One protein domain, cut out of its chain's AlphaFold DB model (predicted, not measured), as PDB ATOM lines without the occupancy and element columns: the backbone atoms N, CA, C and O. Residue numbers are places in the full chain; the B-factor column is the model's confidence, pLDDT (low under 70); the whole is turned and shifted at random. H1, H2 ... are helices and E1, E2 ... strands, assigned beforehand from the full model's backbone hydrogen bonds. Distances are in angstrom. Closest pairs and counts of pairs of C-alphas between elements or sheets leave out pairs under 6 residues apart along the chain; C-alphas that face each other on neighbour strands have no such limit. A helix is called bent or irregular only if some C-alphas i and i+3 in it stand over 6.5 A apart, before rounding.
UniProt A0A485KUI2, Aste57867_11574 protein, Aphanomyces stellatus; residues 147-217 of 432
ATOM      1  N   LYS A 147       4.000  -2.533   4.444       80.81
ATOM      2  CA  LYS A 147       5.034  -1.758   5.137       80.81
ATOM      3  C   LYS A 147       5.476  -2.518   6.379       80.81
ATOM      4  O   LYS A 147       4.632  -3.007   7.127       80.81
ATOM      5  N   PHE A 148       6.784  -2.573   6.603       78.06
ATOM      6  CA  PHE A 148       7.407  -3.244   7.741       78.06
ATOM      7  C   PHE A 148       8.178  -2.229   8.591       78.06
ATOM      8  O   PHE A 148       8.623  -1.203   8.073       78.06
ATOM      9  N   ASP A 149       8.281  -2.475   9.893       78.31
ATOM     10  CA  ASP A 149       9.192  -1.740  10.769       78.31
ATOM     11  C   ASP A 149      10.634  -2.261  10.653       78.31
ATOM     12  O   ASP A 149      10.927  -3.215   9.930       78.31
ATOM     13  N   ALA A 150      11.546  -1.623  11.391       74.19
ATOM     14  CA  ALA A 150      12.960  -1.990  11.439       74.19
ATOM     15  C   ALA A 150      13.218  -3.413  11.980       74.19
ATOM     16  O   ALA A 150      14.288  -3.965  11.740       74.19
ATOM     17  N   ASN A 151      12.243  -4.016  12.670       73.44
ATOM     18  CA  ASN A 151      12.319  -5.375  13.205       73.44
ATOM     19  C   ASN A 151      11.714  -6.412  12.242       73.44
ATOM     20  O   ASN A 151      11.624  -7.590  12.582       73.44
ATOM     21  N   GLY A 152      11.272  -5.990  11.050       68.06
ATOM     22  CA  GLY A 152      10.624  -6.857  10.069       68.06
ATOM     23  C   GLY A 152       9.168  -7.194  10.403       68.06
ATOM     24  O   GLY A 152       8.571  -8.034   9.728       68.06
ATOM     25  N   LYS A 153       8.562  -6.545  11.405       75.62
ATOM     26  CA  LYS A 153       7.139  -6.703  11.716       75.62
ATOM     27  C   LYS A 153       6.318  -5.806  10.798       75.62
ATOM     28  O   LYS A 153       6.637  -4.638  10.581       75.62
ATOM     29  N   ARG A 154       5.235  -6.343  10.242       76.38
ATOM     30  CA  ARG A 154       4.332  -5.575   9.383       76.38
ATOM     31  C   ARG A 154       3.636  -4.489  10.206       76.38
ATOM     32  O   ARG A 154       3.077  -4.763  11.253       76.38
ATOM     33  N   THR A 155       3.667  -3.247   9.741       79.00
ATOM     34  CA  THR A 155       3.064  -2.101  10.444       79.00
ATOM     35  C   THR A 155       1.790  -1.617   9.775       79.00
ATOM     36  O   THR A 155       0.848  -1.176  10.439       79.00
ATOM     37  N   ALA A 156       1.752  -1.686   8.447       81.81
ATOM     38  CA  ALA A 156       0.614  -1.255   7.661       81.81
ATOM     39  C   ALA A 156       0.574  -1.964   6.311       81.81
ATOM     40  O   ALA A 156       1.581  -2.467   5.814       81.81
ATOM     41  N   ILE A 157      -0.592  -1.938   5.686       86.56
ATOM     42  CA  ILE A 157      -0.790  -2.348   4.298       86.56
ATOM     43  C   ILE A 157      -1.512  -1.208   3.591       86.56
ATOM     44  O   ILE A 157      -2.437  -0.623   4.151       86.56
ATOM     45  N   THR A 158      -1.096  -0.839   2.385       88.94
ATOM     46  CA  THR A 158      -1.804   0.186   1.613       88.94
ATOM     47  C   THR A 158      -3.118  -0.365   1.069       88.94
ATOM     48  O   THR A 158      -3.194  -1.500   0.617       88.94
ATOM     49  N   CYS A 159      -4.169   0.449   1.112       89.62
ATOM     50  CA  CYS A 159      -5.447   0.107   0.504       89.62
ATOM     51  C   CYS A 159      -5.298  -0.055  -1.017       89.62
ATOM     52  O   CYS A 159      -4.806   0.860  -1.674       89.62
ATOM     53  N   ALA A 160      -5.821  -1.146  -1.581       87.69
ATOM     54  CA  ALA A 160      -5.804  -1.412  -3.022       87.69
ATOM     55  C   ALA A 160      -6.477  -0.324  -3.880       87.69
ATOM     56  O   ALA A 160      -6.082  -0.115  -5.022       87.69
ATOM     57  N   GLY A 161      -7.495   0.362  -3.347       87.88
ATOM     58  CA  GLY A 161      -8.214   1.412  -4.070       87.88
ATOM     59  C   GLY A 161      -7.577   2.798  -3.950       87.88
ATOM     60  O   GLY A 161      -7.376   3.475  -4.950       87.88
ATOM     61  N   CYS A 162      -7.263   3.249  -2.728       89.19
ATOM     62  CA  CYS A 162      -6.829   4.633  -2.483       89.19
ATOM     63  C   CYS A 162      -5.373   4.789  -2.042       89.19
ATOM     64  O   CYS A 162      -5.000   5.893  -1.652       89.19
ATOM     65  N   THR A 163      -4.601   3.696  -2.003       88.12
ATOM     66  CA  THR A 163      -3.176   3.611  -1.615       88.12
ATOM     67  C   THR A 163      -2.816   4.136  -0.217       88.12
ATOM     68  O   THR A 163      -1.673   4.014   0.228       88.12
ATOM     69  N   LYS A 164      -3.794   4.645   0.543       90.06
ATOM     70  CA  LYS A 164      -3.615   5.093   1.928       90.06
ATOM     71  C   LYS A 164      -3.278   3.913   2.847       90.06
ATOM     72  O   LYS A 164      -3.844   2.831   2.670       90.06
ATOM     73  N   PRO A 165      -2.390   4.109   3.837       87.44
ATOM     74  CA  PRO A 165      -1.989   3.050   4.754       87.44
ATOM     75  C   PRO A 165      -3.132   2.660   5.699       87.44
ATOM     76  O   PRO A 165      -3.732   3.514   6.348       87.44
ATOM     77  N   ILE A 166      -3.377   1.359   5.810       88.12
ATOM     78  CA  ILE A 166      -4.249   0.714   6.791       88.12
ATOM     79  C   ILE A 166      -3.339   0.131   7.871       88.12
ATOM     80  O   ILE A 166      -2.519  -0.744   7.585       88.12
ATOM     81  N   LYS A 167      -3.443   0.646   9.100       86.06
ATOM     82  CA  LYS A 167      -2.632   0.181  10.235       86.06
ATOM     83  C   LYS A 167      -3.060  -1.222  10.658       86.06
ATOM     84  O   LYS A 167      -4.257  -1.520  10.689       86.06
ATOM     85  N   GLU A 168      -2.092  -2.051  11.029       76.06
ATOM     86  CA  GLU A 168      -2.368  -3.383  11.566       76.06
ATOM     87  C   GLU A 168      -3.246  -3.296  12.834       76.06
ATOM     88  O   GLU A 168      -3.098  -2.378  13.640       76.06
ATOM     89  N   GLY A 169      -4.224  -4.200  12.970       72.69
ATOM     90  CA  GLY A 169      -5.240  -4.168  14.036       72.69
ATOM     91  C   GLY A 169      -6.496  -3.339  13.722       72.69
ATOM     92  O   GLY A 169      -7.474  -3.402  14.464       72.69
ATOM     93  N   THR A 170      -6.521  -2.601  12.606       75.50
ATOM     94  CA  THR A 170      -7.730  -1.891  12.159       75.50
ATOM     95  C   THR A 170      -8.690  -2.862  11.473       75.50
ATOM     96  O   THR A 170      -8.473  -3.237  10.325       75.50
ATOM     97  N   THR A 171      -9.763  -3.257  12.160       69.88
ATOM     98  CA  THR A 171     -10.793  -4.172  11.623       69.88
ATOM     99  C   THR A 171     -12.073  -3.460  11.178       69.88
ATOM    100  O   THR A 171     -12.856  -4.001  10.403       69.88
ATOM    101  N   LYS A 172     -12.303  -2.224  11.635       73.62
ATOM    102  CA  LYS A 172     -13.498  -1.449  11.273       73.62
ATOM    103  C   LYS A 172     -13.366  -0.872   9.861       73.62
ATOM    104  O   LYS A 172     -12.398  -0.176   9.571       73.62
ATOM    105  N   HIS A 173     -14.369  -1.112   9.016       80.38
ATOM    106  CA  HIS A 173     -14.460  -0.608   7.634       80.38
ATOM    107  C   HIS A 173     -13.295  -1.011   6.718       80.38
ATOM    108  O   HIS A 173     -12.971  -0.296   5.762       80.38
ATOM    109  N   VAL A 174     -12.687  -2.163   6.987       86.69
ATOM    110  CA  VAL A 174     -11.619  -2.750   6.177       86.69
ATOM    111  C   VAL A 174     -12.048  -4.142   5.733       86.69
ATOM    112  O   VAL A 174     -12.662  -4.883   6.493       86.69
ATOM    113  N   LEU A 175     -11.720  -4.477   4.491       86.81
ATOM    114  CA  LEU A 175     -11.920  -5.782   3.881       86.81
ATOM    115  C   LEU A 175     -10.550  -6.375   3.578       86.81
ATOM    116  O   LEU A 175      -9.745  -5.747   2.883       86.81
ATOM    117  N   ALA A 176     -10.299  -7.574   4.092       87.06
ATOM    118  CA  ALA A 176      -9.128  -8.368   3.759       87.06
ATOM    119  C   ALA A 176      -9.537  -9.503   2.821       87.06
ATOM    120  O   ALA A 176     -10.592 -10.107   3.010       87.06
ATOM    121  N   CYS A 177      -8.722  -9.770   1.797       86.56
ATOM    122  CA  CYS A 177      -8.977 -10.884   0.892       86.56
ATOM    123  C   CYS A 177      -8.929 -12.220   1.648       86.56
ATOM    124  O   CYS A 177      -7.992 -12.479   2.401       86.56
ATOM    125  N   CYS A 178      -9.920 -13.079   1.420       85.88
ATOM    126  CA  CYS A 178     -10.020 -14.385   2.071       85.88
ATOM    127  C   CYS A 178      -9.168 -15.475   1.409       85.88
ATOM    128  O   CYS A 178      -9.020 -16.563   1.963       85.88
ATOM    129  N   THR A 179      -8.609 -15.218   0.224       84.81
ATOM    130  CA  THR A 179      -7.766 -16.189  -0.480       84.81
ATOM    131  C   THR A 179      -6.431 -16.368   0.239       84.81
ATOM    132  O   THR A 179      -5.703 -15.404   0.478       84.81
ATOM    133  N   SER A 180      -6.078 -17.621   0.540       81.50
ATOM    134  CA  SER A 180      -4.792 -17.962   1.154       81.50
ATOM    135  C   SER A 180      -3.623 -17.439   0.314       81.50
ATOM    136  O   SER A 180      -3.572 -17.653  -0.896       81.50
ATOM    137  N   GLY A 181      -2.691 -16.731   0.952       78.38
ATOM    138  CA  GLY A 181      -1.541 -16.113   0.286       78.38
ATOM    139  C   GLY A 181      -1.833 -14.785  -0.423       78.38
ATOM    140  O   GLY A 181      -0.895 -14.150  -0.905       78.38
ATOM    141  N   CYS A 182      -3.089 -14.326  -0.455       82.62
ATOM    142  CA  CYS A 182      -3.425 -12.977  -0.895       82.62
ATOM    143  C   CYS A 182      -3.320 -12.000   0.284       82.62
ATOM    144  O   CYS A 182      -3.886 -12.224   1.351       82.62
ATOM    145  N   PHE A 183      -2.616 -10.887   0.081       82.19
ATOM    146  CA  PHE A 183      -2.440  -9.839   1.095       82.19
ATOM    147  C   PHE A 183      -3.159  -8.538   0.728       82.19
ATOM    148  O   PHE A 183      -2.841  -7.471   1.254       82.19
ATOM    149  N   GLU A 184      -4.100  -8.611  -0.210       86.19
ATOM    150  CA  GLU A 184      -4.832  -7.445  -0.670       86.19
ATOM    151  C   GLU A 184      -5.858  -7.001   0.374       86.19
ATOM    152  O   GLU A 184      -6.660  -7.801   0.868       86.19
ATOM    153  N   MET A 185      -5.832  -5.709   0.702       88.06
ATOM    154  CA  MET A 185      -6.779  -5.096   1.624       88.06
ATOM    155  C   MET A 185      -7.361  -3.818   1.041       88.06
ATOM    156  O   MET A 185      -6.693  -3.054   0.343       88.06
ATOM    157  N   SER A 186      -8.620  -3.550   1.360       88.94
ATOM    158  CA  SER A 186      -9.323  -2.348   0.921       88.94
ATOM    159  C   SER A 186     -10.137  -1.743   2.048       88.94
ATOM    160  O   SER A 186     -10.728  -2.459   2.846       88.94
ATOM    161  N   HIS A 187     -10.240  -0.416   2.089       88.62
ATOM    162  CA  HIS A 187     -11.339   0.200   2.829       88.62
ATOM    163  C   HIS A 187     -12.663  -0.221   2.180       88.62
ATOM    164  O   HIS A 187     -12.733  -0.256   0.952       88.62
ATOM    165  N   VAL A 188     -13.717  -0.443   2.968       87.19
ATOM    166  CA  VAL A 188     -15.061  -0.769   2.443       87.19
ATOM    167  C   VAL A 188     -15.507   0.272   1.410       87.19
ATOM    168  O   VAL A 188     -15.888  -0.079   0.303       87.19
ATOM    169  N   ARG A 189     -15.333   1.567   1.708       87.56
ATOM    170  CA  ARG A 189     -15.652   2.674   0.781       87.56
ATOM    171  C   ARG A 189     -14.833   2.694  -0.519       87.56
ATOM    172  O   ARG A 189     -15.181   3.410  -1.446       87.56
ATOM    173  N   CYS A 190     -13.687   2.015  -0.538       88.06
ATOM    174  CA  CYS A 190     -12.780   1.963  -1.686       88.06
ATOM    175  C   CYS A 190     -12.925   0.659  -2.476       88.06
ATOM    176  O   CYS A 190     -12.225   0.492  -3.470       88.06
ATOM    177  N   SER A 191     -13.768  -0.270  -2.021       86.12
ATOM    178  CA  SER A 191     -14.041  -1.521  -2.716       86.12
ATOM    179  C   SER A 191     -15.388  -1.452  -3.432       86.12
ATOM    180  O   SER A 191     -16.208  -0.565  -3.185       86.12
ATOM    181  N   ARG A 192     -15.659  -2.450  -4.278       83.69
ATOM    182  CA  ARG A 192     -16.979  -2.636  -4.902       83.69
ATOM    183  C   ARG A 192     -18.117  -2.821  -3.880       83.69
ATOM    184  O   ARG A 192     -19.272  -2.592  -4.201       83.69
ATOM    185  N   TRP A 193     -17.796  -3.161  -2.629       84.75
ATOM    186  CA  TRP A 193     -18.775  -3.359  -1.555       84.75
ATOM    187  C   TRP A 193     -19.210  -2.045  -0.888       84.75
ATOM    188  O   TRP A 193     -20.025  -2.075   0.026       84.75
ATOM    189  N   ALA A 194     -18.719  -0.885  -1.341       84.38
ATOM    190  CA  ALA A 194     -19.069   0.421  -0.777       84.38
ATOM    191  C   ALA A 194     -20.581   0.716  -0.756       84.38
ATOM    192  O   ALA A 194     -21.031   1.510   0.066       84.38
ATOM    193  N   LYS A 195     -21.341   0.106  -1.673       78.06
ATOM    194  CA  LYS A 195     -22.796   0.272  -1.814       78.06
ATOM    195  C   LYS A 195     -23.612  -0.816  -1.108       78.06
ATOM    196  O   LYS A 195     -24.833  -0.720  -1.076       78.06
ATOM    197  N   VAL A 196     -22.959  -1.853  -0.589       78.31
ATOM    198  CA  VAL A 196     -23.623  -2.922   0.161       78.31
ATOM    199  C   VAL A 196     -23.856  -2.427   1.583       78.31
ATOM    200  O   VAL A 196     -22.976  -1.789   2.163       78.31
ATOM    201  N   ASP A 197     -25.030  -2.719   2.146       75.44
ATOM    202  CA  ASP A 197     -25.317  -2.410   3.546       75.44
ATOM    203  C   ASP A 197     -24.226  -3.015   4.439       75.44
ATOM    204  O   ASP A 197     -23.967  -4.219   4.395       75.44
ATOM    205  N   ALA A 198     -23.589  -2.174   5.254       69.44
ATOM    206  CA  ALA A 198     -22.517  -2.568   6.156       69.44
ATOM    207  C   ALA A 198     -22.939  -3.689   7.123       69.44
ATOM    208  O   ALA A 198     -22.083  -4.475   7.529       69.44
ATOM    209  N   ALA A 199     -24.232  -3.796   7.455       71.69
ATOM    210  CA  ALA A 199     -24.769  -4.882   8.277       71.69
ATOM    211  C   ALA A 199     -24.701  -6.255   7.580       71.69
ATOM    212  O   ALA A 199     -24.618  -7.286   8.247       71.69
ATOM    213  N   LEU A 200     -24.699  -6.271   6.245       71.38
ATOM    214  CA  LEU A 200     -24.640  -7.474   5.416       71.38
ATOM    215  C   LEU A 200     -23.214  -7.855   5.011       71.38
ATOM    216  O   LEU A 200     -23.051  -8.828   4.282       71.38
ATOM    217  N   ILE A 201     -22.187  -7.116   5.445       71.31
ATOM    218  CA  ILE A 201     -20.784  -7.383   5.109       71.31
ATOM    219  C   ILE A 201     -20.158  -8.293   6.183       71.31
ATOM    220  O   ILE A 201     -19.682  -7.793   7.207       71.31
ATOM    221  N   PRO A 202     -20.103  -9.625   5.992       66.81
ATOM    222  CA  PRO A 202     -19.335 -10.494   6.870       66.81
ATOM    223  C   PRO A 202     -17.840 -10.181   6.737       66.81
ATOM    224  O   PRO A 202     -17.311 -10.032   5.637       66.81
ATOM    225  N   GLN A 203     -17.130 -10.142   7.867       59.50
ATOM    226  CA  GLN A 203     -15.701  -9.791   7.913       59.50
ATOM    227  C   GLN A 203     -14.780 -10.796   7.182       59.50
ATOM    228  O   GLN A 203     -13.632 -10.463   6.908       59.50
ATOM    229  N   ASN A 204     -15.276 -11.992   6.818       59.31
ATOM    230  CA  ASN A 204     -14.459 -13.138   6.385       59.31
ATOM    231  C   ASN A 204     -14.856 -13.755   5.027       59.31
ATOM    232  O   ASN A 204     -14.594 -14.937   4.811       59.31
ATOM    233  N   GLN A 205     -15.512 -13.021   4.121       72.75
ATOM    234  CA  GLN A 205     -15.907 -13.582   2.807       72.75
ATOM    235  C   GLN A 205     -15.542 -12.709   1.599       72.75
ATOM    236  O   GLN A 205     -15.964 -12.987   0.480       72.75
ATOM    237  N   PHE A 206     -14.761 -11.649   1.795       82.19
ATOM    238  CA  PHE A 206     -14.374 -10.763   0.706       82.19
ATOM    239  C   PHE A 206     -13.261 -11.372  -0.160       82.19
ATOM    240  O   PHE A 206     -12.179 -11.697   0.328       82.19
ATOM    241  N   PHE A 207     -13.476 -11.427  -1.474       85.69
ATOM    242  CA  PHE A 207     -12.421 -11.721  -2.451       85.69
ATOM    243  C   PHE A 207     -11.969 -10.434  -3.150       85.69
ATOM    244  O   PHE A 207     -12.799  -9.658  -3.623       85.69
ATOM    245  N   CYS A 208     -10.664 -10.172  -3.248       85.00
ATOM    246  CA  CYS A 208     -10.179  -9.006  -3.996       85.00
ATOM    247  C   CYS A 208     -10.440  -9.147  -5.504       85.00
ATOM    248  O   CYS A 208     -10.709 -10.244  -5.982       85.00
ATOM    249  N   ASP A 209     -10.333  -8.062  -6.272       82.31
ATOM    250  CA  ASP A 209     -10.630  -8.089  -7.715       82.31
ATOM    251  C   ASP A 209      -9.703  -9.029  -8.507       82.31
ATOM    252  O   ASP A 209     -10.082  -9.503  -9.572       82.31
ATOM    253  N   GLY A 210      -8.504  -9.321  -7.988       82.88
ATOM    254  CA  GLY A 210      -7.582 -10.287  -8.590       82.88
ATOM    255  C   GLY A 210      -7.947 -11.748  -8.309       82.88
ATOM    256  O   GLY A 210      -7.810 -12.590  -9.191       82.88
ATOM    257  N   CYS A 211      -8.428 -12.059  -7.101       84.38
ATOM    258  CA  CYS A 211      -8.803 -13.424  -6.710       84.38
ATOM    259  C   CYS A 211     -10.264 -13.757  -7.041       84.38
ATOM    260  O   CYS A 211     -10.606 -14.919  -7.230       84.38
ATOM    261  N   LEU A 212     -11.139 -12.754  -7.121       84.88
ATOM    262  CA  LEU A 212     -12.562 -12.929  -7.392       84.88
ATOM    263  C   LEU A 212     -12.846 -13.761  -8.661       84.88
ATOM    264  O   LEU A 212     -13.704 -14.641  -8.573       84.88
ATOM    265  N   PRO A 213     -12.155 -13.561  -9.808       82.06
ATOM    266  CA  PRO A 213     -12.419 -14.328 -11.026       82.06
ATOM    267  C   PRO A 213     -12.147 -15.829 -10.882       82.06
ATOM    268  O   PRO A 213     -12.804 -16.625 -11.544       82.06
ATOM    269  N   THR A 214     -11.217 -16.226 -10.007       81.50
ATOM    270  CA  THR A 214     -10.848 -17.637  -9.797       81.50
ATOM    271  C   THR A 214     -11.706 -18.337  -8.745       81.50
ATOM    272  O   THR A 214     -11.585 -19.546  -8.567       81.50
ATOM    273  N   MET A 215     -12.544 -17.594  -8.020       84.00
ATOM    274  CA  MET A 215     -13.378 -18.122  -6.940       84.00
ATOM    275  C   MET A 215     -14.842 -18.249  -7.383       84.00
ATOM    276  O   MET A 215     -15.299 -17.437  -8.192       84.00
ATOM    277  N   PRO A 216     -15.618 -19.204  -6.837       83.62
ATOM    278  CA  PRO A 216     -17.055 -19.289  -7.095       83.62
ATOM    279  C   PRO A 216     -17.776 -17.982  -6.742       83.62
ATOM    280  O   PRO A 216     -17.519 -17.391  -5.692       83.62
ATOM    281  N   LEU A 217     -18.685 -17.534  -7.613       86.38
ATOM    282  CA  LEU A 217     -19.468 -16.317  -7.397       86.38
ATOM    283  C   LEU A 217     -20.351 -16.461  -6.149       86.38
ATOM    284  O   LEU A 217     -21.127 -17.405  -6.044       86.38
TER     285      LEU A 217
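This is residues 147 to 217 of the 432 residues of the protein "Aste57867_11574 protein" of Aphanomyces stellatus (UniProt A0A485KUI2). Little of this domain is regular structure: two small strand hairpins, E1 with E2 and E3 with E4, follow each other along an elongated body of mostly loop, with E1 toward one end and short helix H1 toward the other. The printed part has 71 residues, 18 of them in named elements, in the order E1, E2, E3, E4, H1; both sheets are antiparallel, the class mixed. It is compact, with a radius of gyration of the C-alphas of 12.6 A, and spans 40 by 24 by 19 A.

E1, residues 154 to 158, begins at C-alpha (4.332, -5.575, 9.383) and is 11.5 A long. E2 is residues 165 to 167, E3 174 to 176, E4 185 to 187. H1, residues 192 to 195, is irregular, 7.2 A long, ending at C-alpha (-22.796, 0.272, -1.814).

In hairpin E1 and E2, at 141 degrees, N 157 and O 166 are 3.0 A apart. In hairpin E3 and E4, at 160 degrees, N 175 and O 186 are 2.8 A apart. The closest C-alphas of E1 and E4, Ile 157 and Met 185, are 7.1 A apart. H1 is too short for an O i to N i+4 pair; of its 1 O i to N i+3 pair, 0 are within range.

The printed part has no cut. Residues 196 to 217 hold no named element. Residues 152, 171, 198 and 202 to 204 are under 70.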